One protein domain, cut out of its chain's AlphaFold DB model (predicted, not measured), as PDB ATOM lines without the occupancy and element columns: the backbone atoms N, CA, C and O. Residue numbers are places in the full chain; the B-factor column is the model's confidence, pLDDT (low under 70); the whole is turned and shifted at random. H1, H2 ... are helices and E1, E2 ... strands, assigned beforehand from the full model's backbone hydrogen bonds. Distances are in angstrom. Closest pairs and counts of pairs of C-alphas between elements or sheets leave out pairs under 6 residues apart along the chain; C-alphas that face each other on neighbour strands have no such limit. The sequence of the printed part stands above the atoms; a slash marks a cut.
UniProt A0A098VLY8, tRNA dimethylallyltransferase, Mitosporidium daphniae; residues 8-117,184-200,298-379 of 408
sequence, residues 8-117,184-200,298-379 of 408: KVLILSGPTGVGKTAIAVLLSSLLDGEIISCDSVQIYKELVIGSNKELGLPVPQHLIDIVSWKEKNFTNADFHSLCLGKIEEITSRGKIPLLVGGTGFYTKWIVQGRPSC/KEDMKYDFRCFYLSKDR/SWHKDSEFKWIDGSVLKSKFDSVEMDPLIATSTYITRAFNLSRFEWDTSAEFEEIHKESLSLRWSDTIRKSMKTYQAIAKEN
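Overview. This is residues 8 to 117, 184 to 200 and 298 to 379 of the 408 residues of the protein "tRNA dimethylallyltransferase" of Mitosporidium daphniae (UniProt A0A098VLY8). A strongly twisted sheet of five parallel strands makes the core, with H1 and H4 over one face and H2 and H3 over the other: three layers, helices on both faces of a sheet. H7 packs on H1 and H6 on H4, off the sheet. The printed part has 209 residues with seven named helices and five named strands, in the order E1 H1 E2 H2 E3 H3 E4 E5 H4 H5 H6 H7; the sheet runs E2 E3 E1 E4 E5, and the class is mixed, helices and strands. It is compact, with a radius of gyration of the C-alphas of 17.2 A, and spans 55 by 42 by 38 A.

Arrangement. Start at E1, residues 8 to 13. Its parallel neighbours are E4, residues 189 to 197, with N 9 and O 190 2.9 A apart, and E3, residues 96 to 100, with N 12 and O 99 2.8 A apart, both within hydrogen-bond range. The edge strands are E2, residues 33 to 37, parallel to E3 with N 36 and O 98 at 2.8 A, and E5, residues 306 to 309, parallel to E4 with N 195 and O 306 at 2.8 A. Look next at H1, residues 20 to 30, over E3 and E1 at a height over the sheet of 8.5 A. E1, H1 and E2 form a split strand-helix-strand unit, two parallel strands joined through a helix with E3 between them, its crossover right-handed. H2, residues 76 to 92, is over E3 at a height of 8.0 A; E2, H2 and E3 form a right-handed strand-helix-strand unit of neighbour strands. H3, residues 104 to 112, touches H2, the closest C-alphas being those of Asn 76 and Tyr 106, 6.2 A. H4, residues 324 to 337, is over E4 and touches H1 at a steep tilt of 55 degrees, the closest C-alphas being those of Ile 23 and Ser 329, 5.8 A. H5, residues 340 to 344, only grazes the sheet. H6, residues 347 to 356, touches H4, the C-alphas of Tyr 331 and Ser 356 coming closest at 5.5 A. H7, residues 363 to 377, touches H1 at a shallow tilt of 19 degrees, opposite ways, the C-alphas of Leu 26 and Ser 368 coming closest at 7.1 A. In H1 to H7 every O i to N i+4 pair is within hydrogen-bond range.

Along the chain. Find C-alpha 8 at (182.644, 164.526, 187.622), where E1 begins. From first to last C-alpha E4 measures 24.8 A, H2 24.2 A, H7 20.5 A and H4 20.2 A. H7 ends at C-alpha 377, (197.376, 171.307, 158.436).

Size, cuts and confidence. The C-alphas of Cys 117 and Ser 319 are the two farthest apart, 56.7 A. Residues 118 to 183 and 201 to 297 are not printed; each cut spans 13.8 A between C-alphas. The links E2 to H2 and E5 to H4 are long. Mean pLDDT of the printed part is 78.8; residues 310 to 324 and 349 to 379 are among those under 70.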
ATOM      1  N   LYS A   8     181.364 163.963 188.077       91.12
ATOM      2  CA  LYS A   8     182.644 164.526 187.622       91.12
ATOM      3  C   LYS A   8     182.434 165.504 186.465       91.12
ATOM      4  O   LYS A   8     181.725 165.194 185.512       91.12
ATOM      5  N   VAL A   9     183.095 166.654 186.531       93.38
ATOM      6  CA  VAL A   9     183.065 167.692 185.492       93.38
ATOM      7  C   VAL A   9     184.495 168.106 185.176       93.38
ATOM      8  O   VAL A   9     185.247 168.466 186.079       93.38
ATOM      9  N   LEU A  10     184.891 168.066 183.903       95.38
ATOM     10  CA  LEU A  10     186.232 168.476 183.487       95.38
ATOM     11  C   LEU A  10     186.217 169.950 183.098       95.38
ATOM     12  O   LEU A  10     185.392 170.365 182.287       95.38
ATOM     13  N   ILE A  11     187.159 170.731 183.625       95.06
ATOM     14  CA  ILE A  11     187.354 172.127 183.227       95.06
ATOM     15  C   ILE A  11     188.733 172.274 182.596       95.06
ATOM     16  O   ILE A  11     189.748 172.083 183.260       95.06
ATOM     17  N   LEU A  12     188.766 172.644 181.318       94.44
ATOM     18  CA  LEU A  12     189.979 172.922 180.562       94.44
ATOM     19  C   LEU A  12     190.079 174.421 180.276       94.44
ATOM     20  O   LEU A  12     189.432 174.956 179.369       94.44
ATOM     21  N   SER A  13     190.931 175.099 181.040       94.31
ATOM     22  CA  SER A  13     191.265 176.504 180.823       94.31
ATOM     23  C   SER A  13     192.695 176.681 180.312       94.31
ATOM     24  O   SER A  13     193.427 175.720 180.087       94.31
ATOM     25  N   GLY A  14     193.067 177.922 180.024       91.00
ATOM     26  CA  GLY A  14     194.347 178.278 179.421       91.00
ATOM     27  C   GLY A  14     194.238 179.523 178.540       91.00
ATOM     28  O   GLY A  14     193.128 179.901 178.128       91.00
ATOM     29  N   PRO A  15     195.366 180.149 178.179       89.25
ATOM     30  CA  PRO A  15     195.361 181.374 177.404       89.25
ATOM     31  C   PRO A  15     194.861 181.153 175.969       89.25
ATOM     32  O   PRO A  15     194.809 180.030 175.447       89.25
ATOM     33  N   THR A  16     194.449 182.230 175.305       85.69
ATOM     34  CA  THR A  16     194.156 182.203 173.862       85.69
ATOM     35  C   THR A  16     195.378 181.728 173.062       85.69
ATOM     36  O   THR A  16     196.512 182.034 173.418       85.69
ATOM     37  N   GLY A  17     195.165 180.923 172.017       78.38
ATOM     38  CA  GLY A  17     196.247 180.356 171.194       78.38
ATOM     39  C   GLY A  17     196.962 179.119 171.767       78.38
ATOM     40  O   GLY A  17     197.813 178.546 171.092       78.38
ATOM     41  N   VAL A  18     196.618 178.645 172.974       82.50
ATOM     42  CA  VAL A  18     197.301 177.479 173.578       82.50
ATOM     43  C   VAL A  18     196.913 176.130 172.946       82.50
ATOM     44  O   VAL A  18     197.714 175.200 172.983       82.50
ATOM     45  N   GLY A  19     195.741 176.034 172.303       81.31
ATOM     46  CA  GLY A  19     195.239 174.794 171.679       81.31
ATOM     47  C   GLY A  19     194.132 174.070 172.460       81.31
ATOM     48  O   GLY A  19     193.980 172.861 172.317       81.31
ATOM     49  N   LYS A  20     193.352 174.791 173.281       88.62
ATOM     50  CA  LYS A  20     192.250 174.220 174.085       88.62
ATOM     51  C   LYS A  20     191.254 173.410 173.251       88.62
ATOM     52  O   LYS A  20     190.931 172.295 173.637       88.62
ATOM     53  N   THR A  21     190.794 173.951 172.121       85.25
ATOM     54  CA  THR A  21     189.786 173.302 171.267       85.25
ATOM     55  C   THR A  21     190.273 171.953 170.741       85.25
ATOM     56  O   THR A  21     189.556 170.963 170.844       85.25
ATOM     57  N   ALA A  22     191.532 171.883 170.296       82.44
ATOM     58  CA  ALA A  22     192.178 170.651 169.842       82.44
ATOM     59  C   ALA A  22     192.114 169.537 170.895       82.44
ATOM     60  O   ALA A  22     191.687 168.415 170.630       82.44
ATOM     61  N   ILE A  23     192.528 169.877 172.117       85.88
ATOM     62  CA  ILE A  23     192.563 168.942 173.240       85.88
ATOM     63  C   ILE A  23     191.140 168.576 173.661       85.88
ATOM     64  O   ILE A  23     190.873 167.407 173.912       85.88
ATOM     65  N   ALA A  24     190.210 169.531 173.672       88.38
ATOM     66  CA  ALA A  24     188.809 169.286 173.997       88.38
ATOM     67  C   ALA A  24     188.138 168.285 173.047       88.38
ATOM     68  O   ALA A  24     187.419 167.400 173.508       88.38
ATOM     69  N   VAL A  25     188.404 168.374 171.739       86.44
ATOM     70  CA  VAL A  25     187.891 167.407 170.756       86.44
ATOM     71  C   VAL A  25     188.436 166.008 171.041       86.44
ATOM     72  O   VAL A  25     187.668 165.048 171.072       86.44
ATOM     73  N   LEU A  26     189.732 165.872 171.329       84.44
ATOM     74  CA  LEU A  26     190.311 164.574 171.693       84.44
ATOM     75  C   LEU A  26     189.717 164.028 173.000       84.44
ATOM     76  O   LEU A  26     189.332 162.863 173.056       84.44
ATOM     77  N   LEU A  27     189.589 164.874 174.025       88.50
ATOM     78  CA  LEU A  27     189.007 164.500 175.315       88.50
ATOM     79  C   LEU A  27     187.552 164.056 175.186       88.50
ATOM     80  O   LEU A  27     187.169 163.085 175.824       88.50
ATOM     81  N   SER A  28     186.762 164.702 174.330       90.19
ATOM     82  CA  SER A  28     185.373 164.297 174.090       90.19
ATOM     83  C   SER A  28     185.261 162.867 173.559       90.19
ATOM     84  O   SER A  28     184.374 162.132 173.975       90.19
ATOM     85  N   SER A  29     186.206 162.437 172.714       86.69
ATOM     86  CA  SER A  29     186.250 161.063 172.203       86.69
ATOM     87  C   SER A  29     186.744 160.070 173.258       86.69
ATOM     88  O   SER A  29     186.281 158.936 173.291       86.69
ATOM     89  N   LEU A  30     187.701 160.473 174.100       86.00
ATOM     90  CA  LEU A  30     188.298 159.609 175.127       86.00
ATOM     91  C   LEU A  30     187.398 159.415 176.355       86.00
ATOM     92  O   LEU A  30     187.481 158.380 177.010       86.00
ATOM     93  N   LEU A  31     186.567 160.410 176.667       89.44
ATOM     94  CA  LEU A  31     185.714 160.457 177.856       89.44
ATOM     95  C   LEU A  31     184.216 160.339 177.532       89.44
ATOM     96  O   LEU A  31     183.404 160.503 178.433       89.44
ATOM     97  N   ASP A  32     183.838 160.117 176.269       90.62
ATOM     98  CA  ASP A  32     182.440 160.215 175.808       90.62
ATOM     99  C   ASP A  32     181.758 161.507 176.314       90.62
ATOM    100  O   ASP A  32     180.704 161.523 176.958       90.62
ATOM    101  N   GLY A  33     182.463 162.621 176.110       93.50
ATOM    102  CA  GLY A  33     182.125 163.923 176.673       93.50
ATOM    103  C   GLY A  33     181.481 164.880 175.674       93.50
ATOM    104  O   GLY A  33     181.632 164.747 174.461       93.50
ATOM    105  N   GLU A  34     180.802 165.901 176.191       95.75
ATOM    106  CA  GLU A  34     180.245 167.006 175.399       95.75
ATOM    107  C   GLU A  34     180.848 168.342 175.846       95.75
ATOM    108  O   GLU A  34     181.084 168.559 177.037       95.75
ATOM    109  N   ILE A  35     181.110 169.246 174.898       95.56
ATOM    110  CA  ILE A  35     181.818 170.503 175.167       95.56
ATOM    111  C   ILE A  35     180.821 171.593 175.572       95.56
ATOM    112  O   ILE A  35     179.874 171.880 174.846       95.56
ATOM    113  N   ILE A  36     181.074 172.266 176.693       96.00
ATOM    114  CA  ILE A  36     180.409 173.512 177.084       96.00
ATOM    115  C   ILE A  36     181.411 174.657 176.910       96.00
ATOM    116  O   ILE A  36     182.432 174.704 177.602       96.00
ATOM    117  N   SER A  37     181.134 175.594 175.998       95.12
ATOM    118  CA  SER A  37     182.015 176.748 175.792       95.12
ATOM    119  C   SER A  37     181.955 177.704 176.987       95.12
ATOM    120  O   SER A  37     180.887 178.144 177.403       95.12
ATOM    121  N   CYS A  38     183.125 178.033 177.536       93.38
ATOM    122  CA  CYS A  38     183.324 179.000 178.617       93.38
ATOM    123  C   CYS A  38     184.035 180.263 178.098       93.38
ATOM    124  O   CYS A  38     185.064 180.702 178.636       93.38
ATOM    125  N   ASP A  39     183.511 180.843 177.020       93.06
ATOM    126  CA  ASP A  39     184.063 182.026 176.357       93.06
ATOM    127  C   ASP A  39     183.027 183.157 176.256       93.06
ATOM    128  O   ASP A  39     181.959 182.985 175.677       93.06
ATOM    129  N   SER A  40     183.331 184.331 176.821       91.12
ATOM    130  CA  SER A  40     182.411 185.475 176.854       91.12
ATOM    131  C   SER A  40     182.178 186.145 175.498       91.12
ATOM    132  O   SER A  40     181.338 187.034 175.411       91.12
ATOM    133  N   VAL A  41     182.928 185.774 174.457       92.69
ATOM    134  CA  VAL A  41     182.759 186.292 173.093       92.69
ATOM    135  C   VAL A  41     182.049 185.263 172.213       92.69
ATOM    136  O   VAL A  41     181.195 185.633 171.410       92.69
ATOM    137  N   GLN A  42     182.326 183.965 172.387       93.25
ATOM    138  CA  GLN A  42     181.690 182.911 171.577       93.25
ATOM    139  C   GLN A  42     180.187 182.728 171.846       93.25
ATOM    140  O   GLN A  42     179.491 182.108 171.047       93.25
ATOM    141  N   ILE A  43     179.660 183.306 172.925       93.81
ATOM    142  CA  ILE A  43     178.216 183.343 173.189       93.81
ATOM    143  C   ILE A  43     177.420 184.124 172.129       93.81
ATOM    144  O   ILE A  43     176.222 183.883 171.988       93.81
ATOM    145  N   TYR A  44     178.051 185.062 171.406       94.38
ATOM    146  CA  TYR A  44     177.358 185.974 170.493       94.38
ATOM    147  C   TYR A  44     177.171 185.379 169.106       94.38
ATOM    148  O   TYR A  44     178.168 185.163 168.430       94.38
ATOM    149  N   LYS A  45     175.933 185.208 168.643       93.75
ATOM    150  CA  LYS A  45     175.586 184.575 167.355       93.75
ATOM    151  C   LYS A  45     176.343 185.148 166.161       93.75
ATOM    152  O   LYS A  45     176.848 184.413 165.323       93.75
ATOM    153  N   GLU A  46     176.432 186.467 166.091       93.94
ATOM    154  CA  GLU A  46     176.909 187.167 164.901       93.94
ATOM    155  C   GLU A  46     178.437 187.337 164.854       93.94
ATOM    156  O   GLU A  46     178.976 187.793 163.852       93.94
ATOM    157  N   LEU A  47     179.146 186.987 165.933       93.56
ATOM    158  CA  LEU A  47     180.600 187.118 166.034       93.56
ATOM    159  C   LEU A  47     181.246 185.762 165.743       93.56
ATOM    160  O   LEU A  47     181.280 184.916 166.637       93.56
ATOM    161  N   VAL A  48     181.768 185.518 164.539       92.44
ATOM    162  CA  VAL A  48     182.286 184.198 164.134       92.44
ATOM    163  C   VAL A  48     183.808 184.203 164.006       92.44
ATOM    164  O   VAL A  48     184.496 183.447 164.699       92.44
ATOM    165  N   ILE A  49     184.345 185.073 163.154       91.50
ATOM    166  CA  ILE A  49     185.768 185.112 162.813       91.50
ATOM    167  C   ILE A  49     186.567 185.660 163.993       91.50
ATOM    168  O   ILE A  49     187.489 184.999 164.471       91.50
ATOM    169  N   GLY A  50     186.201 186.835 164.512       88.75
ATOM    170  CA  GLY A  50     186.937 187.478 165.609       88.75
ATOM    171  C   GLY A  50     186.865 186.714 166.935       88.75
ATOM    172  O   GLY A  50     187.788 186.778 167.750       88.75
ATOM    173  N   SER A  51     185.808 185.924 167.137       88.50
ATOM    174  CA  SER A  51     185.631 185.057 168.310       88.50
ATOM    175  C   SER A  51     186.335 183.694 168.184       88.50
ATOM    176  O   SER A  51     186.371 182.924 169.149       88.50
ATOM    177  N   ASN A  52     186.944 183.401 167.025       87.19
ATOM    178  CA  ASN A  52     187.619 182.136 166.725       87.19
ATOM    179  C   ASN A  52     186.718 180.911 166.929       87.19
ATOM    180  O   ASN A  52     187.145 179.921 167.536       87.19
ATOM    181  N   LYS A  53     185.461 180.985 166.484       86.19
ATOM    182  CA  LYS A  53     184.568 179.827 166.530       86.19
ATOM    183  C   LYS A  53     184.984 178.800 165.493       86.19
ATOM    184  O   LYS A  53     185.045 179.085 164.302       86.19
ATOM    185  N   GLU A  54     185.217 177.586 165.964       78.50
ATOM    186  CA  GLU A  54     185.390 176.421 165.106       78.50
ATOM    187  C   GLU A  54     184.023 175.749 164.955       78.50
ATOM    188  O   GLU A  54     183.615 174.953 165.799       78.50
ATOM    189  N   LEU A  55     183.287 176.142 163.913       74.25
ATOM    190  CA  LEU A  55     181.992 175.553 163.578       74.25
ATOM    191  C   LEU A  55     182.196 174.186 162.906       74.25
ATOM    192  O   LEU A  55     183.117 174.009 162.111       74.25
ATOM    193  N   GLY A  56     181.321 173.222 163.205       75.31
ATOM    194  CA  GLY A  56     181.325 171.911 162.541       75.31
ATOM    195  C   GLY A  56     182.322 170.891 163.100       75.31
ATOM    196  O   GLY A  56     182.658 169.926 162.415       75.31
ATOM    197  N   LEU A  57     182.793 171.068 164.339       80.19
ATOM    198  CA  LEU A  57     183.547 170.017 165.023       80.19
ATOM    199  C   LEU A  57     182.680 168.751 165.184       80.19
ATOM    200  O   LEU A  57     181.469 168.858 165.384       80.19
ATOM    201  N   PRO A  58     183.275 167.543 165.159       82.75
ATOM    202  CA  PRO A  58     182.543 166.277 165.261       82.75
ATOM    203  C   PRO A  58     182.074 165.964 166.698       82.75
ATOM    204  O   PRO A  58     182.041 164.806 167.105       82.75
ATOM    205  N   VAL A  59     181.767 166.992 167.493       86.06
ATOM    206  CA  VAL A  59     181.472 166.910 168.928       86.06
ATOM    207  C   VAL A  59     180.359 167.904 169.261       86.06
ATOM    208  O   VAL A  59     180.450 169.055 168.828       86.06
ATOM    209  N   PRO A  60     179.338 167.522 170.052       91.31
ATOM    210  CA  PRO A  60     178.334 168.466 170.529       91.31
ATOM    211  C   PRO A  60     178.971 169.617 171.315       91.31
ATOM    212  O   PRO A  60     179.738 169.395 172.257       91.31
ATOM    213  N   GLN A  61     178.626 170.844 170.926       93.19
ATOM    214  CA  GLN A  61     179.044 172.070 171.594       93.19
ATOM    215  C   GLN A  61     177.822 172.812 172.138       93.19
ATOM    216  O   GLN A  61     176.830 173.001 171.437       93.19
ATOM    217  N   HIS A  62     177.915 173.262 173.386       95.06
ATOM    218  CA  HIS A  62     176.871 173.996 174.097       95.06
ATOM    219  C   HIS A  62     177.346 175.402 174.472       95.06
ATOM    220  O   HIS A  62     178.543 175.644 174.625       95.06
ATOM    221  N   LEU A  63     176.389 176.313 174.678       94.12
ATOM    222  CA  LEU A  63     176.613 177.718 175.064       94.12
ATOM    223  C   LEU A  63     177.443 178.546 174.065       94.12
ATOM    224  O   LEU A  63     178.058 179.544 174.431       94.12
ATOM    225  N   ILE A  64     177.408 178.152 172.795       92.88
ATOM    226  CA  ILE A  64     177.850 178.950 171.646       92.88
ATOM    227  C   ILE A  64     176.587 179.486 170.964       92.88
ATOM    228  O   ILE A  64     175.563 178.804 170.970       92.88
ATOM    229  N   ASP A  65     176.639 180.695 170.403       93.50
ATOM    230  CA  ASP A  65     175.528 181.273 169.624       93.50
ATOM    231  C   ASP A  65     174.202 181.380 170.397       93.50
ATOM    232  O   ASP A  65     173.108 181.200 169.857       93.50
ATOM    233  N   ILE A  66     174.285 181.706 171.685       93.56
ATOM    234  CA  ILE A  66     173.117 181.791 172.568       93.56
ATOM    235  C   ILE A  66     172.497 183.190 172.624       93.56
ATOM    236  O   ILE A  66     171.303 183.305 172.881       93.56
ATOM    237  N   VAL A  67     173.269 184.240 172.340       93.38
ATOM    238  CA  VAL A  67     172.878 185.644 172.556       93.38
ATOM    239  C   VAL A  67     173.119 186.461 171.289       93.38
ATOM    240  O   VAL A  67     174.108 186.239 170.594       93.38
ATOM    241  N   SER A  68     172.239 187.412 170.968       93.62
ATOM    242  CA  SER A  68     172.531 188.415 169.930       93.62
ATOM    243  C   SER A  68     173.383 189.553 170.492       93.62
ATOM    244  O   SER A  68     173.167 189.990 171.621       93.62
ATOM    245  N   TRP A  69     174.306 190.120 169.708       91.38
ATOM    246  CA  TRP A  69     175.092 191.285 170.154       91.38
ATOM    247  C   TRP A  69     174.236 192.501 170.555       91.38
ATOM    248  O   TRP A  69     174.691 193.345 171.330       91.38
ATOM    249  N   LYS A  70     172.994 192.590 170.056       90.12
ATOM    250  CA  LYS A  70     172.036 193.655 170.400       90.12
ATOM    251  C   LYS A  70     171.516 193.546 171.837       90.12
ATOM    252  O   LYS A  70     171.026 194.534 172.387       90.12
ATOM    253  N   GLU A  71     171.638 192.379 172.463       81.81
ATOM    254  CA  GLU A  71     171.243 192.154 173.850       81.81
ATOM    255  C   GLU A  71     172.301 192.725 174.807       81.81
ATOM    256  O   GLU A  71     173.416 192.219 174.933       81.81
ATOM    257  N   LYS A  72     171.950 193.803 175.518       68.06
ATOM    258  CA  LYS A  72     172.894 194.533 176.386       68.06
ATOM    259  C   LYS A  72     173.157 193.878 177.754       68.06
ATOM    260  O   LYS A  72     174.048 194.334 178.464       68.06
ATOM    261  N   ASN A  73     172.417 192.831 178.127       70.38
ATOM    262  CA  ASN A  73     172.300 192.401 179.528       70.38
ATOM    263  C   ASN A  73     172.835 190.998 179.838       70.38
ATOM    264  O   ASN A  73     172.561 190.509 180.925       70.38
ATOM    265  N   PHE A  74     173.586 190.340 178.951       86.06
ATOM    266  CA  PHE A  74     174.137 189.030 179.305       86.06
ATOM    267  C   PHE A  74     175.218 189.161 180.385       86.06
ATOM    268  O   PHE A  74     176.230 189.841 180.197       86.06
ATOM    269  N   THR A  75     174.997 188.517 181.526       87.56
ATOM    270  CA  THR A  75     175.860 188.607 182.704       87.56
ATOM    271  C   THR A  75     176.504 187.267 183.061       87.56
ATOM    272  O   THR A  75     176.063 186.194 182.651       87.56
ATOM    273  N   ASN A  76     177.524 187.307 183.927       88.25
ATOM    274  CA  ASN A  76     178.109 186.095 184.513       88.25
ATOM    275  C   ASN A  76     177.072 185.241 185.263       88.25
ATOM    276  O   ASN A  76     177.234 184.028 185.350       88.25
ATOM    277  N   ALA A  77     176.023 185.867 185.813       87.56
ATOM    278  CA  ALA A  77     174.939 185.164 186.488       87.56
ATOM    279  C   ALA A  77     174.100 184.340 185.510       87.56
ATOM    280  O   ALA A  77     173.750 183.205 185.826       87.56
ATOM    281  N   ASP A  78     173.826 184.890 184.327       90.75
ATOM    282  CA  ASP A  78     173.088 184.192 183.274       90.75
ATOM    283  C   ASP A  78     173.903 183.006 182.760       90.75
ATOM    284  O   ASP A  78     173.398 181.884 182.702       90.75
ATOM    285  N   PHE A  79     175.200 183.220 182.498       92.94
ATOM    286  CA  PHE A  79     176.107 182.141 182.107       92.94
ATOM    287  C   PHE A  79     176.180 181.032 183.161       92.94
ATOM    288  O   PHE A  79     176.088 179.858 182.816       92.94
ATOM    289  N   HIS A  80     176.318 181.389 184.442       91.19
ATOM    290  CA  HIS A  80     176.373 180.426 185.543       91.19
ATOM    291  C   HIS A  80     175.134 179.519 185.558       91.19
ATOM    292  O   HIS A  80     175.268 178.297 185.536       91.19
ATOM    293  N   SER A  81     173.933 180.104 185.520       90.81
ATOM    294  CA  SER A  81     172.675 179.349 185.516       90.81
ATOM    295  C   SER A  81     172.538 178.448 184.283       90.81
ATOM    296  O   SER A  81     172.184 177.276 184.410       90.81
ATOM    297  N   LEU A  82     172.860 178.966 183.091       94.19
ATOM    298  CA  LEU A  82     172.814 178.194 181.845       94.19
ATOM    299  C   LEU A  82     173.825 177.039 181.844       94.19
ATOM    300  O   LEU A  82     173.502 175.934 181.410       94.19
ATOM    301  N   CYS A  83     175.035 177.275 182.354       94.19
ATOM    302  CA  CYS A  83     176.087 176.268 182.427       94.19
ATOM    303  C   CYS A  83     175.722 175.131 183.379       94.19
ATOM    304  O   CYS A  83     175.877 173.970 183.004       94.19
ATOM    305  N   LEU A  84     175.194 175.432 184.568       91.69
ATOM    306  CA  LEU A  84     174.737 174.396 185.497       91.69
ATOM    307  C   LEU A  84     173.593 173.562 184.904       91.69
ATOM    308  O   LEU A  84     173.619 172.337 184.992       91.69
ATOM    309  N   GLY A  85     172.640 174.206 184.219       93.00
ATOM    310  CA  GLY A  85     171.580 173.497 183.497       93.00
ATOM    311  C   GLY A  85     172.131 172.534 182.440       93.00
ATOM    312  O   GLY A  85     171.686 171.392 182.350       93.00
ATOM    313  N   LYS A  86     173.153 172.955 181.682       95.25
ATOM    314  CA  LYS A  86     173.809 172.106 180.674       95.25
ATOM    315  C   LYS A  86     174.637 170.975 181.271       95.25
ATOM    316  O   LYS A  86     174.620 169.876 180.725       95.25
ATOM    317  N   ILE A  87     175.309 171.209 182.396       94.19
ATOM    318  CA  ILE A  87     176.008 170.157 183.143       94.19
ATOM    319  C   ILE A  87     175.020 169.060 183.555       94.19
ATOM    320  O   ILE A  87     175.301 167.880 183.341       94.19
ATOM    321  N   GLU A  88     173.851 169.426 184.089       92.88
ATOM    322  CA  GLU A  88     172.817 168.454 184.461       92.88
ATOM    323  C   GLU A  88     172.262 167.692 183.257       92.88
ATOM    324  O   GLU A  88     172.156 166.466 183.294       92.88
ATOM    325  N   GLU A  89     171.968 168.397 182.165       94.81
ATOM    326  CA  GLU A  89     171.457 167.806 180.929       94.81
ATOM    327  C   GLU A  89     172.430 166.755 180.362       94.81
ATOM    328  O   GLU A  89     172.033 165.626 180.077       94.81
ATOM    329  N   ILE A  90     173.719 167.089 180.264       95.38
ATOM    330  CA  ILE A  90     174.766 166.179 179.773       95.38
ATOM    331  C   ILE A  90     174.939 164.995 180.726       95.38
ATOM    332  O   ILE A  90     174.976 163.845 180.288       95.38
ATOM    333  N   THR A  91     174.977 165.257 182.034       92.75
ATOM    334  CA  THR A  91     175.173 164.188 183.017       92.75
ATOM    335  C   THR A  91     173.978 163.234 183.074       92.75
ATOM    336  O   THR A  91     174.160 162.037 183.274       92.75
ATOM    337  N   SER A  92     172.752 163.717 182.839       92.50
ATOM    338  CA  SER A  92     171.559 162.858 182.745       92.50
ATOM    339  C   SER A  92     171.591 161.895 181.552       92.50
ATOM    340  O   SER A  92     170.946 160.850 181.598       92.50
ATOM    341  N   ARG A  93     172.384 162.201 180.514       94.06
ATOM    342  CA  ARG A  93     172.664 161.296 179.387       94.06
ATOM    343  C   ARG A  93     173.794 160.302 179.678       94.06
ATOM    344  O   ARG A  93     174.154 159.536 178.792       94.06
ATOM    345  N   GLY A  94     174.376 160.329 180.880       91.25
ATOM    346  CA  GLY A  94     175.526 159.502 181.253       91.25
ATOM    347  C   GLY A  94     176.860 159.973 180.663       91.25
ATOM    348  O   GLY A  94     177.846 159.251 180.765       91.25
ATOM    349  N   LYS A  95     176.901 161.168 180.064       94.88
ATOM    350  CA  LYS A  95     178.095 161.732 179.427       94.88
ATOM    351  C   LYS A  95     178.851 162.678 180.348       94.88
ATOM    352  O   LYS A  95     178.296 163.189 181.322       94.88
ATOM    353  N   ILE A  96     180.109 162.957 180.005       94.88
ATOM    354  CA  ILE A  96     180.980 163.838 180.793       94.88
ATOM    355  C   ILE A  96     180.904 165.289 180.276       94.88
ATOM    356  O   ILE A  96     181.252 165.548 179.120       94.88
ATOM    357  N   PRO A  97     180.504 166.272 181.106       96.12
ATOM    358  CA  PRO A  97     180.569 167.683 180.734       96.12
ATOM    359  C   PRO A  97     182.023 168.177 180.684       96.12
ATOM    360  O   PRO A  97     182.758 168.080 181.673       96.12
ATOM    361  N   LEU A  98     182.428 168.735 179.539       95.88
ATOM    362  CA  LEU A  98     183.756 169.301 179.296       95.88
ATOM    363  C   LEU A  98     183.653 170.823 179.146       95.88
ATOM    364  O   LEU A  98     183.331 171.336 178.076       95.88
ATOM    365  N   LEU A  99     183.932 171.566 180.212       95.56
ATOM    366  CA  LEU A  99     183.922 173.028 180.192       95.56
ATOM    367  C   LEU A  99     185.240 173.530 179.613       95.56
ATOM    368  O   LEU A  99     186.300 173.328 180.200       95.56
ATOM    369  N   VAL A 100     185.186 174.200 178.465       94.56
ATOM    370  CA  VAL A 100     186.384 174.600 177.718       94.56
ATOM    371  C   VAL A 100     186.327 176.087 177.434       94.56
ATOM    372  O   VAL A 100     185.416 176.562 176.762       94.56
ATOM    373  N   GLY A 101     187.307 176.851 177.915       91.31
ATOM    374  CA  GLY A 101     187.316 178.285 177.646       91.31
ATOM    375  C   GLY A 101     188.359 179.084 178.406       91.31
ATOM    376  O   GLY A 101     189.063 178.587 179.284       91.31
ATOM    377  N   GLY A 102     188.492 180.347 178.009       86.25
ATOM    378  CA  GLY A 102     189.477 181.274 178.561       86.25
ATOM    379  C   GLY A 102     188.905 182.322 179.517       86.25
ATOM    380  O   GLY A 102     189.658 183.183 179.972       86.25
ATOM    381  N   THR A 103     187.599 182.307 179.793       90.00
ATOM    382  CA  THR A 103     186.951 183.329 180.629       90.00
ATOM    383  C   THR A 103     187.057 182.948 182.100       90.00
ATOM    384  O   THR A 103     186.186 182.266 182.636       90.00
ATOM    385  N   GLY A 104     188.110 183.421 182.772       86.44
ATOM    386  CA  GLY A 104     188.384 183.075 184.173       86.44
ATOM    387  C   GLY A 104     187.245 183.430 185.134       86.44
ATOM    388  O   GLY A 104     187.011 182.727 186.108       86.44
ATOM    389  N   PHE A 105     186.472 184.483 184.849       86.31
ATOM    390  CA  PHE A 105     185.316 184.839 185.679       86.31
ATOM    391  C   PHE A 105     184.185 183.804 185.623       86.31
ATOM    392  O   PHE A 105     183.556 183.559 186.650       86.31
ATOM    393  N   TYR A 106     183.940 183.195 184.460       91.31
ATOM    394  CA  TYR A 106     182.922 182.154 184.312       91.31
ATOM    395  C   TYR A 106     183.325 180.895 185.071       91.31
ATOM    396  O   TYR A 106     182.559 180.401 185.895       91.31
ATOM    397  N   THR A 107     184.555 180.424 184.857       89.56
ATOM    398  CA  THR A 107     185.071 179.237 185.547       89.56
ATOM    399  C   THR A 107     185.153 179.464 187.054       89.56
ATOM    400  O   THR A 107     184.751 178.593 187.816       89.56
ATOM    401  N   LYS A 108     185.561 180.659 187.506       87.88
ATOM    402  CA  LYS A 108     185.573 181.013 188.931       87.88
ATOM    403  C   LYS A 108     184.191 180.890 189.572       87.88
ATOM    404  O   LYS A 108     184.090 180.310 190.644       87.88
ATOM    405  N   TRP A 109     183.140 181.410 188.935       88.12
ATOM    406  CA  TRP A 109     181.778 181.322 189.480       88.12
ATOM    407  C   TRP A 109     181.259 179.887 189.507       88.12
ATOM    408  O   TRP A 109     180.600 179.510 190.466       88.12
ATOM    409  N   ILE A 110     181.578 179.081 188.495       89.06
ATOM    410  CA  ILE A 110     181.161 177.673 188.441       89.06
ATOM    411  C   ILE A 110     181.832 176.854 189.544       89.06
ATOM    412  O   ILE A 110     181.181 176.045 190.197       89.06
ATOM    413  N   VAL A 111     183.129 177.067 189.759       87.81
ATOM    414  CA  VAL A 111     183.921 176.247 190.679       87.81
ATOM    415  C   VAL A 111     183.786 176.717 192.128       87.81
ATOM    416  O   VAL A 111     183.599 175.914 193.040       87.81
ATOM    417  N   GLN A 112     183.869 178.028 192.358       84.81
ATOM    418  CA  GLN A 112     183.856 178.604 193.706       84.81
ATOM    419  C   GLN A 112     182.449 178.970 194.176       84.81
ATOM    420  O   GLN A 112     182.254 179.180 195.372       84.81
ATOM    421  N   GLY A 113     181.484 179.023 193.258       84.38
ATOM    422  CA  GLY A 113     180.122 179.457 193.511       84.38
ATOM    423  C   GLY A 113     179.876 180.914 193.124       84.38
ATOM    424  O   GLY A 113     180.784 181.753 193.056       84.38
ATOM    425  N   ARG A 114     178.605 181.227 192.875       84.88
ATOM    426  CA  ARG A 114     178.146 182.587 192.599       84.88
ATOM    427  C   ARG A 114     178.167 183.427 193.889       84.88
ATOM    428  O   ARG A 114     177.589 183.010 194.893       84.88
ATOM    429  N   PRO A 115     178.766 184.633 193.879       82.06
ATOM    430  CA  PRO A 115     178.604 185.594 194.968       82.06
ATOM    431  C   PRO A 115     177.133 185.968 195.168       82.06
ATOM    432  O   PRO A 115     176.425 186.244 194.196       82.06
ATOM    433  N   SER A 116     176.691 186.047 196.423       81.44
ATOM    434  CA  SER A 116     175.321 186.439 196.801       81.44
ATOM    435  C   SER A 116     175.017 187.933 196.601       81.44
ATOM    436  O   SER A 116     173.902 188.380 196.850       81.44
ATOM    437  N   CYS A 117     175.994 188.702 196.115       82.06
ATOM    438  CA  CYS A 117     175.878 190.124 195.824       82.06
ATOM    439  C   CYS A 117     174.763 190.403 194.791       82.06
ATOM    440  O   CYS A 117     174.887 189.982 193.631       82.06
ATOM    441  N   LYS A 184     179.372 178.256 197.840       65.88
ATOM    442  CA  LYS A 184     179.561 176.949 197.210       65.88
ATOM    443  C   LYS A 184     178.193 176.283 197.231       65.88
ATOM    444  O   LYS A 184     177.681 175.988 198.303       65.88
ATOM    445  N   GLU A 185     177.565 176.126 196.069       58.50
ATOM    446  CA  GLU A 185     176.403 175.250 195.941       58.50
ATOM    447  C   GLU A 185     176.904 173.852 196.303       58.50
ATOM    448  O   GLU A 185     177.555 173.194 195.493       58.50
ATOM    449  N   ASP A 186     176.743 173.493 197.578       48.94
ATOM    450  CA  ASP A 186     177.534 172.472 198.249       48.94
ATOM    451  C   ASP A 186     177.656 171.197 197.412       48.94
ATOM    452  O   ASP A 186     176.700 170.449 197.224       48.94
ATOM    453  N   MET A 187     178.873 170.984 196.903       59.44
ATOM    454  CA  MET A 187     179.400 169.719 196.401       59.44
ATOM    455  C   MET A 187     178.408 168.879 195.585       59.44
ATOM    456  O   MET A 187     178.210 167.708 195.891       59.44
ATOM    457  N   LYS A 188     177.783 169.439 194.543       76.00
ATOM    458  CA  LYS A 188     177.066 168.616 193.545       76.00
ATOM    459  C   LYS A 188     178.019 167.945 192.555       76.00
ATOM    460  O   LYS A 188     177.745 166.841 192.079       76.00
ATOM    461  N   TYR A 189     179.140 168.605 192.274       86.88
ATOM    462  CA  TYR A 189     180.090 168.196 191.247       86.88
ATOM    463  C   TYR A 189     181.496 168.007 191.814       86.88
ATOM    464  O   TYR A 189     181.907 168.684 192.757       86.88
ATOM    465  N   ASP A 190     182.226 167.079 191.207       89.38
ATOM    466  CA  ASP A 190     183.663 166.883 191.382       89.38
ATOM    467  C   ASP A 190     184.372 167.547 190.191       89.38
ATOM    468  O   ASP A 190     184.485 166.964 189.107       89.38
ATOM    469  N   PHE A 191     184.752 168.816 190.364       90.69
ATOM    470  CA  PHE A 191     185.404 169.603 189.319       90.69
ATOM    471  C   PHE A 191     186.883 169.224 189.190       90.69
ATOM    472  O   PHE A 191     187.670 169.368 190.123       90.69
ATOM    473  N   ARG A 192     187.280 168.793 187.990       92.44
ATOM    474  CA  ARG A 192     188.664 168.478 187.623       92.44
ATOM    475  C   ARG A 192     189.228 169.600 186.763       92.44
ATOM    476  O   ARG A 192     189.015 169.646 185.551       92.44
ATOM    477  N   CYS A 193     189.897 170.538 187.427       92.62
ATOM    478  CA  CYS A 193     190.364 171.794 186.851       92.62
ATOM    479  C   CYS A 193     191.790 171.676 186.295       92.62
ATOM    480  O   CYS A 193     192.748 171.470 187.041       92.62
ATOM    481  N   PHE A 194     191.942 171.875 184.987       92.88
ATOM    482  CA  PHE A 194     193.213 171.854 184.269       92.88
ATOM    483  C   PHE A 194     193.474 173.193 183.581       92.88
ATOM    484  O   PHE A 194     192.583 173.763 182.947       92.88
ATOM    485  N   TYR A 195     194.706 173.688 183.680       92.69
ATOM    486  CA  TYR A 195     195.145 174.916 183.022       92.69
ATOM    487  C   TYR A 195     196.284 174.621 182.051       92.69
ATOM    488  O   TYR A 195     197.385 174.264 182.461       92.69
ATOM    489  N   LEU A 196     196.033 174.782 180.754       90.12
ATOM    490  CA  LEU A 196     197.065 174.637 179.735       90.12
ATOM    491  C   LEU A 196     197.959 175.870 179.706       90.12
ATOM    492  O   LEU A 196     197.477 176.996 179.608       90.12
ATOM    493  N   SER A 197     199.262 175.643 179.689       87.56
ATOM    494  CA  SER A 197     200.290 176.670 179.568       87.56
ATOM    495  C   SER A 197     201.268 176.323 178.445       87.56
ATOM    496  O   SER A 197     201.344 175.181 177.996       87.56
ATOM    497  N   LYS A 198     201.960 177.342 177.939       80.81
ATOM    498  CA  LYS A 198     203.038 177.247 176.946       80.81
ATOM    499  C   LYS A 198     204.069 178.323 177.256       80.81
ATOM    500  O   LYS A 198     203.728 179.350 177.853       80.81
ATOM    501  N   ASP A 199     205.295 178.131 176.785       79.88
ATOM    502  CA  ASP A 199     206.316 179.168 176.836       79.88
ATOM    503  C   ASP A 199     205.850 180.447 176.113       79.88
ATOM    504  O   ASP A 199     205.098 180.429 175.128       79.88
ATOM    505  N   ARG A 200     206.270 181.600 176.644       80.69
ATOM    506  CA  ARG A 200     205.796 182.910 176.177       80.69
ATOM    507  C   ARG A 200     206.141 183.209 174.716       80.69
ATOM    508  O   ARG A 200     205.252 183.739 174.040       80.69
ATOM    509  N   SER A 298     197.040 185.339 184.962       84.75
ATOM    510  CA  SER A 298     196.901 185.948 186.292       84.75
ATOM    511  C   SER A 298     195.642 185.504 187.041       84.75
ATOM    512  O   SER A 298     195.667 185.433 188.263       84.75
ATOM    513  N   TRP A 299     194.564 185.154 186.332       83.12
ATOM    514  CA  TRP A 299     193.322 184.686 186.955       83.12
ATOM    515  C   TRP A 299     193.439 183.301 187.591       83.12
ATOM    516  O   TRP A 299     192.639 182.979 188.467       83.12
ATOM    517  N   HIS A 300     194.411 182.497 187.156       83.62
ATOM    518  CA  HIS A 300     194.527 181.091 187.542       83.62
ATOM    519  C   HIS A 300     195.777 180.765 188.369       83.62
ATOM    520  O   HIS A 300     195.931 179.615 188.781       83.62
ATOM    521  N   LYS A 301     196.652 181.746 188.641       74.38
ATOM    522  CA  LYS A 301     197.874 181.543 189.444       74.38
ATOM    523  C   LYS A 301     197.581 181.006 190.845       74.38
ATOM    524  O   LYS A 301     198.213 180.043 191.253       74.38
ATOM    525  N   ASP A 302     196.576 181.568 191.512       65.75
ATOM    526  CA  ASP A 302     196.196 181.211 192.888       65.75
ATOM    527  C   ASP A 302     194.877 180.420 192.920       65.75
ATOM    528  O   ASP A 302     194.011 180.634 193.768       65.75
ATOM    529  N   SER A 303     194.672 179.553 191.925       77.06
ATOM    530  CA  SER A 303     193.440 178.774 191.766       77.06
ATOM    531  C   SER A 303     193.689 177.277 191.925       77.06
ATOM    532  O   SER A 303     194.812 176.806 191.797       77.06
ATOM    533  N   GLU A 304     192.622 176.509 192.129       80.62
ATOM    534  CA  GLU A 304     192.636 175.037 192.227       80.62
ATOM    535  C   GLU A 304     192.962 174.301 190.911       80.62
ATOM    536  O   GLU A 304     192.759 173.094 190.784       80.62
ATOM    537  N   PHE A 305     193.445 175.023 189.901       88.75
ATOM    538  CA  PHE A 305     193.766 174.471 188.597       88.75
ATOM    539  C   PHE A 305     195.145 173.814 188.594       88.75
ATOM    540  O   PHE A 305     196.144 174.416 188.988       88.75
ATOM    541  N   LYS A 306     195.222 172.605 188.037       88.19
ATOM    542  CA  LYS A 306     196.493 171.932 187.768       88.19
ATOM    543  C   LYS A 306     197.086 172.447 186.464       88.19
ATOM    544  O   LYS A 306     196.488 172.286 185.399       88.19
ATOM    545  N   TRP A 307     198.252 173.079 186.554       87.88
ATOM    546  CA  TRP A 307     198.958 173.629 185.401       87.88
ATOM    547  C   TRP A 307     199.633 172.510 184.609       87.88
ATOM    548  O   TRP A 307     200.381 171.708 185.159       87.88
ATOM    549  N   ILE A 308     199.358 172.463 183.309       84.31
ATOM    550  CA  ILE A 308     199.952 171.520 182.364       84.31
ATOM    551  C   ILE A 308     200.722 172.335 181.339       84.31
ATOM    552  O   ILE A 308     200.149 173.186 180.654       84.31
ATOM    553  N   ASP A 309     202.017 172.079 181.216       77.81
ATOM    554  CA  ASP A 309     202.809 172.652 180.137       77.81
ATOM    555  C   ASP A 309     202.619 171.819 178.862       77.81
ATOM    556  O   ASP A 309     203.093 170.687 178.744       77.81
ATOM    557  N   GLY A 310     201.914 172.395 177.887       64.69
ATOM    558  CA  GLY A 310     201.680 171.777 176.584       64.69
ATOM    559  C   GLY A 310     202.939 171.672 175.715       64.69
ATOM    560  O   GLY A 310     202.878 171.088 174.633       64.69
ATOM    561  N   SER A 311     204.066 172.248 176.146       59.25
ATOM    562  CA  SER A 311     205.378 172.106 175.508       59.25
ATOM    563  C   SER A 311     206.217 170.971 176.111       59.25
ATOM    564  O   SER A 311     206.909 170.289 175.360       59.25
ATOM    565  N   VAL A 312     206.113 170.706 177.420       43.62
ATOM    566  CA  VAL A 312     206.931 169.699 178.138       43.62
ATOM    567  C   VAL A 312     206.650 168.275 177.662       43.62
ATOM    568  O   VAL A 312     207.552 167.443 177.610       43.62
ATOM    569  N   LEU A 313     205.437 168.006 177.180       48.03
ATOM    570  CA  LEU A 313     205.084 166.712 176.594       48.03
ATOM    571  C   LEU A 313     205.734 166.446 175.217       48.03
ATOM    572  O   LEU A 313     205.510 165.388 174.638       48.03
ATOM    573  N   LYS A 314     206.562 167.371 174.698       40.91
ATOM    574  CA  LYS A 314     207.461 167.128 173.553       40.91
ATOM    575  C   LYS A 314     208.737 166.375 173.924       40.91
ATOM    576  O   LYS A 314     209.368 165.810 173.034       40.91
ATOM    577  N   SER A 315     209.193 166.424 175.178       35.22
ATOM    578  CA  SER A 315     210.554 165.990 175.501       35.22
ATOM    579  C   SER A 315     210.597 164.617 176.167       35.22
ATOM    580  O   SER A 315     210.189 164.476 177.316       35.22
ATOM    581  N   LYS A 316     211.235 163.679 175.450       37.84
ATOM    582  CA  LYS A 316     211.711 162.338 175.838       37.84
ATOM    583  C   LYS A 316     210.747 161.174 175.600       37.84
ATOM    584  O   LYS A 316     210.128 160.656 176.521       37.84
ATOM    585  N   PHE A 317     210.808 160.651 174.378       33.81
ATOM    586  CA  PHE A 317     210.917 159.207 174.204       33.81
ATOM    587  C   PHE A 317     211.925 158.889 173.101       33.81
ATOM    588  O   PHE A 317     211.913 159.509 172.036       33.81
ATOM    589  N   ASP A 318     212.817 157.944 173.385       35.97
ATOM    590  CA  ASP A 318     213.769 157.401 172.428       35.97
ATOM    591  C   ASP A 318     213.020 156.886 171.187       35.97
ATOM    592  O   ASP A 318     212.179 155.989 171.259       35.97
ATOM    593  N   SER A 319     213.353 157.450 170.025       37.75
ATOM    594  CA  SER A 319     213.028 156.974 168.668       37.75
ATOM    595  C   SER A 319     211.570 157.001 168.160       37.75
ATOM    596  O   SER A 319     211.352 156.609 167.014       37.75
ATOM    597  N   VAL A 320     210.581 157.522 168.904       40.00
ATOM    598  CA  VAL A 320     209.218 157.768 168.369       40.00
ATOM    599  C   VAL A 320     208.706 159.149 168.791       40.00
ATOM    600  O   VAL A 320     208.467 159.402 169.967       40.00
ATOM    601  N   GLU A 321     208.521 160.047 167.823       48.28
ATOM    602  CA  GLU A 321     207.993 161.400 168.044       48.28
ATOM    603  C   GLU A 321     206.487 161.325 168.376       48.28
ATOM    604  O   GLU A 321     205.663 160.989 167.521       48.28
ATOM    605  N   MET A 322     206.111 161.572 169.635       52.34
ATOM    606  CA  MET A 322     204.708 161.602 170.068       52.34
ATOM    607  C   MET A 322     204.110 162.993 169.823       52.34
ATOM    608  O   MET A 322     204.704 164.004 170.195       52.34
ATOM    609  N   ASP A 323     202.919 163.057 169.218       65.94
ATOM    610  CA  ASP A 323     202.203 164.325 169.033       65.94
ATOM    611  C   ASP A 323     201.826 164.915 170.415       65.94
ATOM    612  O   ASP A 323     201.096 164.264 171.179       65.94
ATOM    613  N   PRO A 324     202.281 166.138 170.757       67.19
ATOM    614  CA  PRO A 324     202.060 166.749 172.070       67.19
ATOM    615  C   PRO A 324     200.588 166.879 172.460       67.19
ATOM    616  O   PRO A 324     200.257 166.831 173.647       67.19
ATOM    617  N   LEU A 325     199.683 167.026 171.484       71.88
ATOM    618  CA  LEU A 325     198.244 167.104 171.748       71.88
ATOM    619  C   LEU A 325     197.716 165.815 172.373       71.88
ATOM    620  O   LEU A 325     196.824 165.856 173.221       71.88
ATOM    621  N   ILE A 326     198.279 164.680 171.970       71.38
ATOM    622  CA  ILE A 326     197.792 163.367 172.380       71.38
ATOM    623  C   ILE A 326     198.417 162.946 173.691       71.38
ATOM    624  O   ILE A 326     197.701 162.498 174.577       71.38
ATOM    625  N   ALA A 327     199.704 163.223 173.881       72.12
ATOM    626  CA  ALA A 327     200.314 163.109 175.199       72.12
ATOM    627  C   ALA A 327     199.519 163.923 176.244       72.12
ATOM    628  O   ALA A 327     199.225 163.432 177.335       72.12
ATOM    629  N   THR A 328     199.082 165.136 175.874       79.44
ATOM    630  CA  THR A 328     198.309 166.013 176.768       79.44
ATOM    631  C   THR A 328     196.913 165.459 177.049       79.44
ATOM    632  O   THR A 328     196.493 165.417 178.204       79.44
ATOM    633  N   SER A 329     196.181 165.020 176.022       81.25
ATOM    634  CA  SER A 329     194.822 164.493 176.201       81.25
ATOM    635  C   SER A 329     194.809 163.158 176.950       81.25
ATOM    636  O   SER A 329     193.940 162.951 177.799       81.25
ATOM    637  N   THR A 330     195.795 162.285 176.721       78.06
ATOM    638  CA  THR A 330     195.976 161.039 177.474       78.06
ATOM    639  C   THR A 330     196.273 161.322 178.942       78.06
ATOM    640  O   THR A 330     195.592 160.770 179.807       78.06
ATOM    641  N   TYR A 331     197.212 162.229 179.233       83.00
ATOM    642  CA  TYR A 331     197.518 162.645 180.602       83.00
ATOM    643  C   TYR A 331     196.271 163.166 181.328       83.00
ATOM    644  O   TYR A 331     195.932 162.687 182.410       83.00
ATOM    645  N   ILE A 332     195.538 164.093 180.700       86.75
ATOM    646  CA  ILE A 332     194.310 164.666 181.265       86.75
ATOM    647  C   ILE A 332     193.252 163.582 181.505       86.75
ATOM    648  O   ILE A 332     192.624 163.573 182.560       86.75
ATOM    649  N   THR A 333     193.071 162.648 180.569       85.94
ATOM    650  CA  THR A 333     192.101 161.544 180.690       85.94
ATOM    651  C   THR A 333     192.403 160.659 181.898       85.94
ATOM    652  O   THR A 333     191.503 160.315 182.663       85.94
ATOM    653  N   ARG A 334     193.677 160.312 182.115       83.50
ATOM    654  CA  ARG A 334     194.096 159.497 183.264       83.50
ATOM    655  C   ARG A 334     193.924 160.256 184.575       83.50
ATOM    656  O   ARG A 334     193.288 159.745 185.491       83.50
ATOM    657  N   ALA A 335     194.395 161.501 184.620       85.38
ATOM    658  CA  ALA A 335     194.242 162.381 185.774       85.38
ATOM    659  C   ALA A 335     192.764 162.622 186.141       85.38
ATOM    660  O   ALA A 335     192.409 162.688 187.314       85.38
ATOM    661  N   PHE A 336     191.881 162.722 185.147       87.25
ATOM    662  CA  PHE A 336     190.440 162.868 185.353       87.25
ATOM    663  C   PHE A 336     189.806 161.629 186.014       87.25
ATOM    664  O   PHE A 336     188.879 161.745 186.825       87.25
ATOM    665  N   ASN A 337     190.315 160.437 185.700       85.81
ATOM    666  CA  ASN A 337     189.787 159.181 186.227       85.81
ATOM    667  C   ASN A 337     190.214 158.880 187.666       85.81
ATOM    668  O   ASN A 337     189.510 158.111 188.318       85.81
ATOM    669  N   LEU A 338     191.242 159.553 188.192       83.62
ATOM    670  CA  LEU A 338     191.631 159.464 189.603       83.62
ATOM    671  C   LEU A 338     190.438 159.667 190.548       83.62
ATOM    672  O   LEU A 338     189.525 160.468 190.288       83.62
ATOM    673  N   SER A 339     190.448 158.972 191.679       81.88
ATOM    674  CA  SER A 339     189.563 159.250 192.805       81.88
ATOM    675  C   SER A 339     189.811 160.662 193.351       81.88
ATOM    676  O   SER A 339     190.728 161.372 192.936       81.88
ATOM    677  N   ARG A 340     188.932 161.142 194.233       80.06
ATOM    678  CA  ARG A 340     189.085 162.490 194.801       80.06
ATOM    679  C   ARG A 340     190.305 162.592 195.721       80.06
ATOM    680  O   ARG A 340     190.979 163.608 195.703       80.06
ATOM    681  N   PHE A 341     190.602 161.534 196.473       77.81
ATOM    682  CA  PHE A 341     191.772 161.483 197.353       77.81
ATOM    683  C   PHE A 341     193.076 161.541 196.547       77.81
ATOM    684  O   PHE A 341     193.916 162.398 196.786       77.81
ATOM    685  N   GLU A 342     193.171 160.681 195.537       80.38
ATOM    686  CA  GLU A 342     194.256 160.612 194.550       80.38
ATOM    687  C   GLU A 342     194.473 161.940 193.802       80.38
ATOM    688  O   GLU A 342     195.587 162.360 193.507       80.38
ATOM    689  N   TRP A 343     193.391 162.671 193.523       81.00
ATOM    690  CA  TRP A 343     193.482 163.981 192.888       81.00
ATOM    691  C   TRP A 343     194.131 165.046 193.769       81.00
ATOM    692  O   TRP A 343     194.801 165.941 193.252       81.00
ATOM    693  N   ASP A 344     193.933 164.969 195.080       77.06
ATOM    694  CA  ASP A 344     194.440 165.956 196.031       77.06
ATOM    695  C   ASP A 344     195.914 165.691 196.417       77.06
ATOM    696  O   ASP A 344     196.570 166.572 196.976       77.06
ATOM    697  N   THR A 345     196.478 164.525 196.070       73.69
ATOM    698  CA  THR A 345     197.896 164.181 196.286       73.69
ATOM    699  C   THR A 345     198.761 164.551 195.069       73.69
ATOM    700  O   THR A 345     198.319 164.524 193.924       73.69
ATOM    701  N   SER A 346     200.023 164.948 195.283       63.06
ATOM    702  CA  SER A 346     200.922 165.376 194.192       63.06
ATOM    703  C   SER A 346     201.684 164.228 193.517       63.06
ATOM    704  O   SER A 346     202.022 164.341 192.341       63.06
ATOM    705  N   ALA A 347     201.942 163.129 194.233       68.62
ATOM    706  CA  ALA A 347     202.788 162.024 193.764       68.62
ATOM    707  C   ALA A 347     202.212 161.296 192.536       68.62
ATOM    708  O   ALA A 347     202.947 160.928 191.623       68.62
ATOM    709  N   GLU A 348     200.890 161.153 192.466       70.19
ATOM    710  CA  GLU A 348     200.227 160.408 191.390       70.19
ATOM    711  C   GLU A 348     200.250 161.139 190.049       70.19
ATOM    712  O   GLU A 348     200.281 160.520 188.986       70.19
ATOM    713  N   PHE A 349     200.311 162.472 190.070       69.25
ATOM    714  CA  PHE A 349     200.416 163.263 188.844       69.25
ATOM    715  C   PHE A 349     201.779 163.075 188.174       69.25
ATOM    716  O   PHE A 349     201.847 163.042 186.945       69.25
ATOM    717  N   GLU A 350     202.852 162.893 188.950       69.00
ATOM    718  CA  GLU A 350     204.181 162.587 188.408       69.00
ATOM    719  C   GLU A 350     204.252 161.178 187.803       69.00
ATOM    720  O   GLU A 350     204.895 160.978 186.770       69.00
ATOM    721  N   GLU A 351     203.577 160.203 188.412       68.75
ATOM    722  CA  GLU A 351     203.508 158.832 187.902       68.75
ATOM    723  C   GLU A 351     202.680 158.753 186.612       68.75
ATOM    724  O   GLU A 351     203.175 158.271 185.590       68.75
ATOM    725  N   ILE A 352     201.486 159.358 186.589       66.94
ATOM    726  CA  ILE A 352     200.659 159.464 185.377       66.94
ATOM    727  C   ILE A 352     201.414 160.180 184.259       66.94
ATOM    728  O   ILE A 352     201.282 159.800 183.092       66.94
ATOM    729  N   HIS A 353     202.200 161.208 184.583       63.72
ATOM    730  CA  HIS A 353     203.026 161.895 183.598       63.72
ATOM    731  C   HIS A 353     204.031 160.937 182.945       63.72
ATOM    732  O   HIS A 353     204.076 160.859 181.718       63.72
ATOM    733  N   LYS A 354     204.765 160.146 183.739       63.84
ATOM    734  CA  LYS A 354     205.727 159.149 183.231       63.84
ATOM    735  C   LYS A 354     205.055 158.067 182.386       63.84
ATOM    736  O   LYS A 354     205.561 157.717 181.325       63.84
ATOM    737  N   GLU A 355     203.911 157.555 182.823       61.59
ATOM    738  CA  GLU A 355     203.215 156.477 182.115       61.59
ATOM    739  C   GLU A 355     202.445 156.954 180.874       61.59
ATOM    740  O   GLU A 355     202.230 156.189 179.938       61.59
ATOM    741  N   SER A 356     202.002 158.213 180.829       58.69
ATOM    742  CA  SER A 356     201.342 158.764 179.634       58.69
ATOM    743  C   SER A 356     202.306 158.879 178.450       58.69
ATOM    744  O   SER A 356     201.865 158.845 177.303       58.69
ATOM    745  N   LEU A 357     203.611 158.953 178.724       54.50
ATOM    746  CA  LEU A 357     204.674 158.976 177.720       54.50
ATOM    747  C   LEU A 357     204.987 157.586 177.125       54.50
ATOM    748  O   LEU A 357     205.659 157.519 176.103       54.50
ATOM    749  N   SER A 358     204.511 156.478 177.718       48.97
ATOM    750  CA  SER A 358     204.902 155.107 177.330       48.97
ATOM    751  C   SER A 358     203.871 154.332 176.483       48.97
ATOM    752  O   SER A 358     204.111 153.180 176.113       48.97
ATOM    753  N   LEU A 359     202.721 154.929 176.148       53.91
ATOM    754  CA  LEU A 359     201.574 154.219 175.555       53.91
ATOM    755  C   LEU A 359     201.630 154.050 174.020       53.91
ATOM    756  O   LEU A 359     201.968 154.968 173.270       53.91
ATOM    757  N   ARG A 360     201.188 152.873 173.538       51.94
ATOM    758  CA  ARG A 360     200.872 152.582 172.120       51.94
ATOM    759  C   ARG A 360     199.360 152.663 171.853       51.94
ATOM    760  O   ARG A 360     198.539 152.466 172.738       51.94
ATOM    761  N   TRP A 361     199.008 152.969 170.606       53.78
ATOM    762  CA  TRP A 361     197.739 153.591 170.210       53.78
ATOM    763  C   TRP A 361     196.627 152.603 169.833       53.78
ATOM    764  O   TRP A 361     196.904 151.601 169.176       53.78
ATOM    765  N   SER A 362     195.368 152.964 170.120       55.31
ATOM    766  CA  SER A 362     194.168 152.341 169.534       55.31
ATOM    767  C   SER A 362     193.760 153.021 168.215       55.31
ATOM    768  O   SER A 362     194.047 154.202 167.984       55.31
ATOM    769  N   ASP A 363     193.069 152.298 167.330       50.09
ATOM    770  CA  ASP A 363     192.691 152.808 166.000       50.09
ATOM    771  C   ASP A 363     191.679 153.965 166.041       50.09
ATOM    772  O   ASP A 363     191.674 154.823 165.154       50.09
ATOM    773  N   THR A 364     190.885 154.060 167.108       46.16
ATOM    774  CA  THR A 364     189.934 155.158 167.334       46.16
ATOM    775  C   THR A 364     190.647 156.504 167.494       46.16
ATOM    776  O   THR A 364     190.268 157.481 166.849       46.16
ATOM    777  N   ILE A 365     191.739 156.551 168.271       53.75
ATOM    778  CA  ILE A 365     192.529 157.777 168.487       53.75
ATOM    779  C   ILE A 365     193.191 158.215 167.174       53.75
ATOM    780  O   ILE A 365     193.168 159.396 166.825       53.75
ATOM    781  N   ARG A 366     193.708 157.257 166.390       54.97
ATOM    782  CA  ARG A 366     194.292 157.531 165.065       54.97
ATOM    783  C   ARG A 366     193.276 158.140 164.098       54.97
ATOM    784  O   ARG A 366     193.639 159.002 163.299       54.97
ATOM    785  N   LYS A 367     192.013 157.707 164.148       56.84
ATOM    786  CA  LYS A 367     190.951 158.218 163.270       56.84
ATOM    787  C   LYS A 367     190.560 159.655 163.630       56.84
ATOM    788  O   LYS A 367     190.570 160.500 162.740       56.84
ATOM    789  N   SER A 368     190.321 159.952 164.911       51.72
ATOM    790  CA  SER A 368     190.025 161.321 165.375       51.72
ATOM    791  C   SER A 368     191.181 162.288 165.091       51.72
ATOM    792  O   SER A 368     190.962 163.432 164.692       51.72
ATOM    793  N   MET A 369     192.422 161.807 165.204       54.59
ATOM    794  CA  MET A 369     193.629 162.565 164.876       54.59
ATOM    795  C   MET A 369     193.752 162.858 163.379       54.59
ATOM    796  O   MET A 369     194.090 163.980 163.033       54.59
ATOM    797  N   LYS A 370     193.436 161.918 162.476       57.25
ATOM    798  CA  LYS A 370     193.426 162.195 161.025       57.25
ATOM    799  C   LYS A 370     192.409 163.277 160.659       57.25
ATOM    800  O   LYS A 370     192.734 164.162 159.871       57.25
ATOM    801  N   THR A 371     191.221 163.239 161.261       52.91
ATOM    802  CA  THR A 371     190.190 164.268 161.066       52.91
ATOM    803  C   THR A 371     190.668 165.631 161.567       52.91
ATOM    804  O   THR A 371     190.558 166.618 160.847       52.91
ATOM    805  N   TYR A 372     191.277 165.693 162.755       49.50
ATOM    806  CA  TYR A 372     191.784 166.954 163.297       49.50
ATOM    807  C   TYR A 372     193.039 167.461 162.568       49.50
ATOM    808  O   TYR A 372     193.164 168.650 162.313       49.50
ATOM    809  N   GLN A 373     193.963 166.583 162.172       48.53
ATOM    810  CA  GLN A 373     195.158 166.952 161.408       48.53
ATOM    811  C   GLN A 373     194.819 167.476 160.011       48.53
ATOM    812  O   GLN A 373     195.549 168.329 159.511       48.53
ATOM    813  N   ALA A 374     193.724 167.016 159.398       50.53
ATOM    814  CA  ALA A 374     193.206 167.612 158.167       50.53
ATOM    815  C   ALA A 374     192.775 169.074 158.393       50.53
ATOM    816  O   ALA A 374     193.158 169.940 157.615       50.53
ATOM    817  N   ILE A 375     192.100 169.361 159.514       43.56
ATOM    818  CA  ILE A 375     191.690 170.718 159.924       43.56
ATOM    819  C   ILE A 375     192.905 171.570 160.363       43.56
ATOM    820  O   ILE A 375     192.970 172.773 160.122       43.56
ATOM    821  N   ALA A 376     193.912 170.965 160.999       42.34
ATOM    822  CA  ALA A 376     195.071 171.664 161.555       42.34
ATOM    823  C   ALA A 376     196.200 171.924 160.537       42.34
ATOM    824  O   ALA A 376     196.946 172.889 160.702       42.34
ATOM    825  N   LYS A 377     196.346 171.108 159.480       40.09
ATOM    826  CA  LYS A 377     197.376 171.307 158.436       40.09
ATOM    827  C   LYS A 377     197.159 172.569 157.600       40.09
ATOM    828  O   LYS A 377     198.138 173.124 157.105       40.09
ATOM    829  N   GLU A 378     195.933 173.079 157.519       43.09
ATOM    830  CA  GLU A 378     195.652 174.404 156.947       43.09
ATOM    831  C   GLU A 378     196.091 175.557 157.878       43.09
ATOM    832  O   GLU A 378     196.303 176.685 157.440       43.09
ATOM    833  N   ASN A 379     196.328 175.276 159.166       41.50
ATOM    834  CA  ASN A 379     196.416 176.272 160.235       41.50
ATOM    835  C   ASN A 379     197.834 176.588 160.751       41.50
ATOM    836  O   ASN A 379     197.951 177.297 161.752       41.50
TER     837      ASN A 379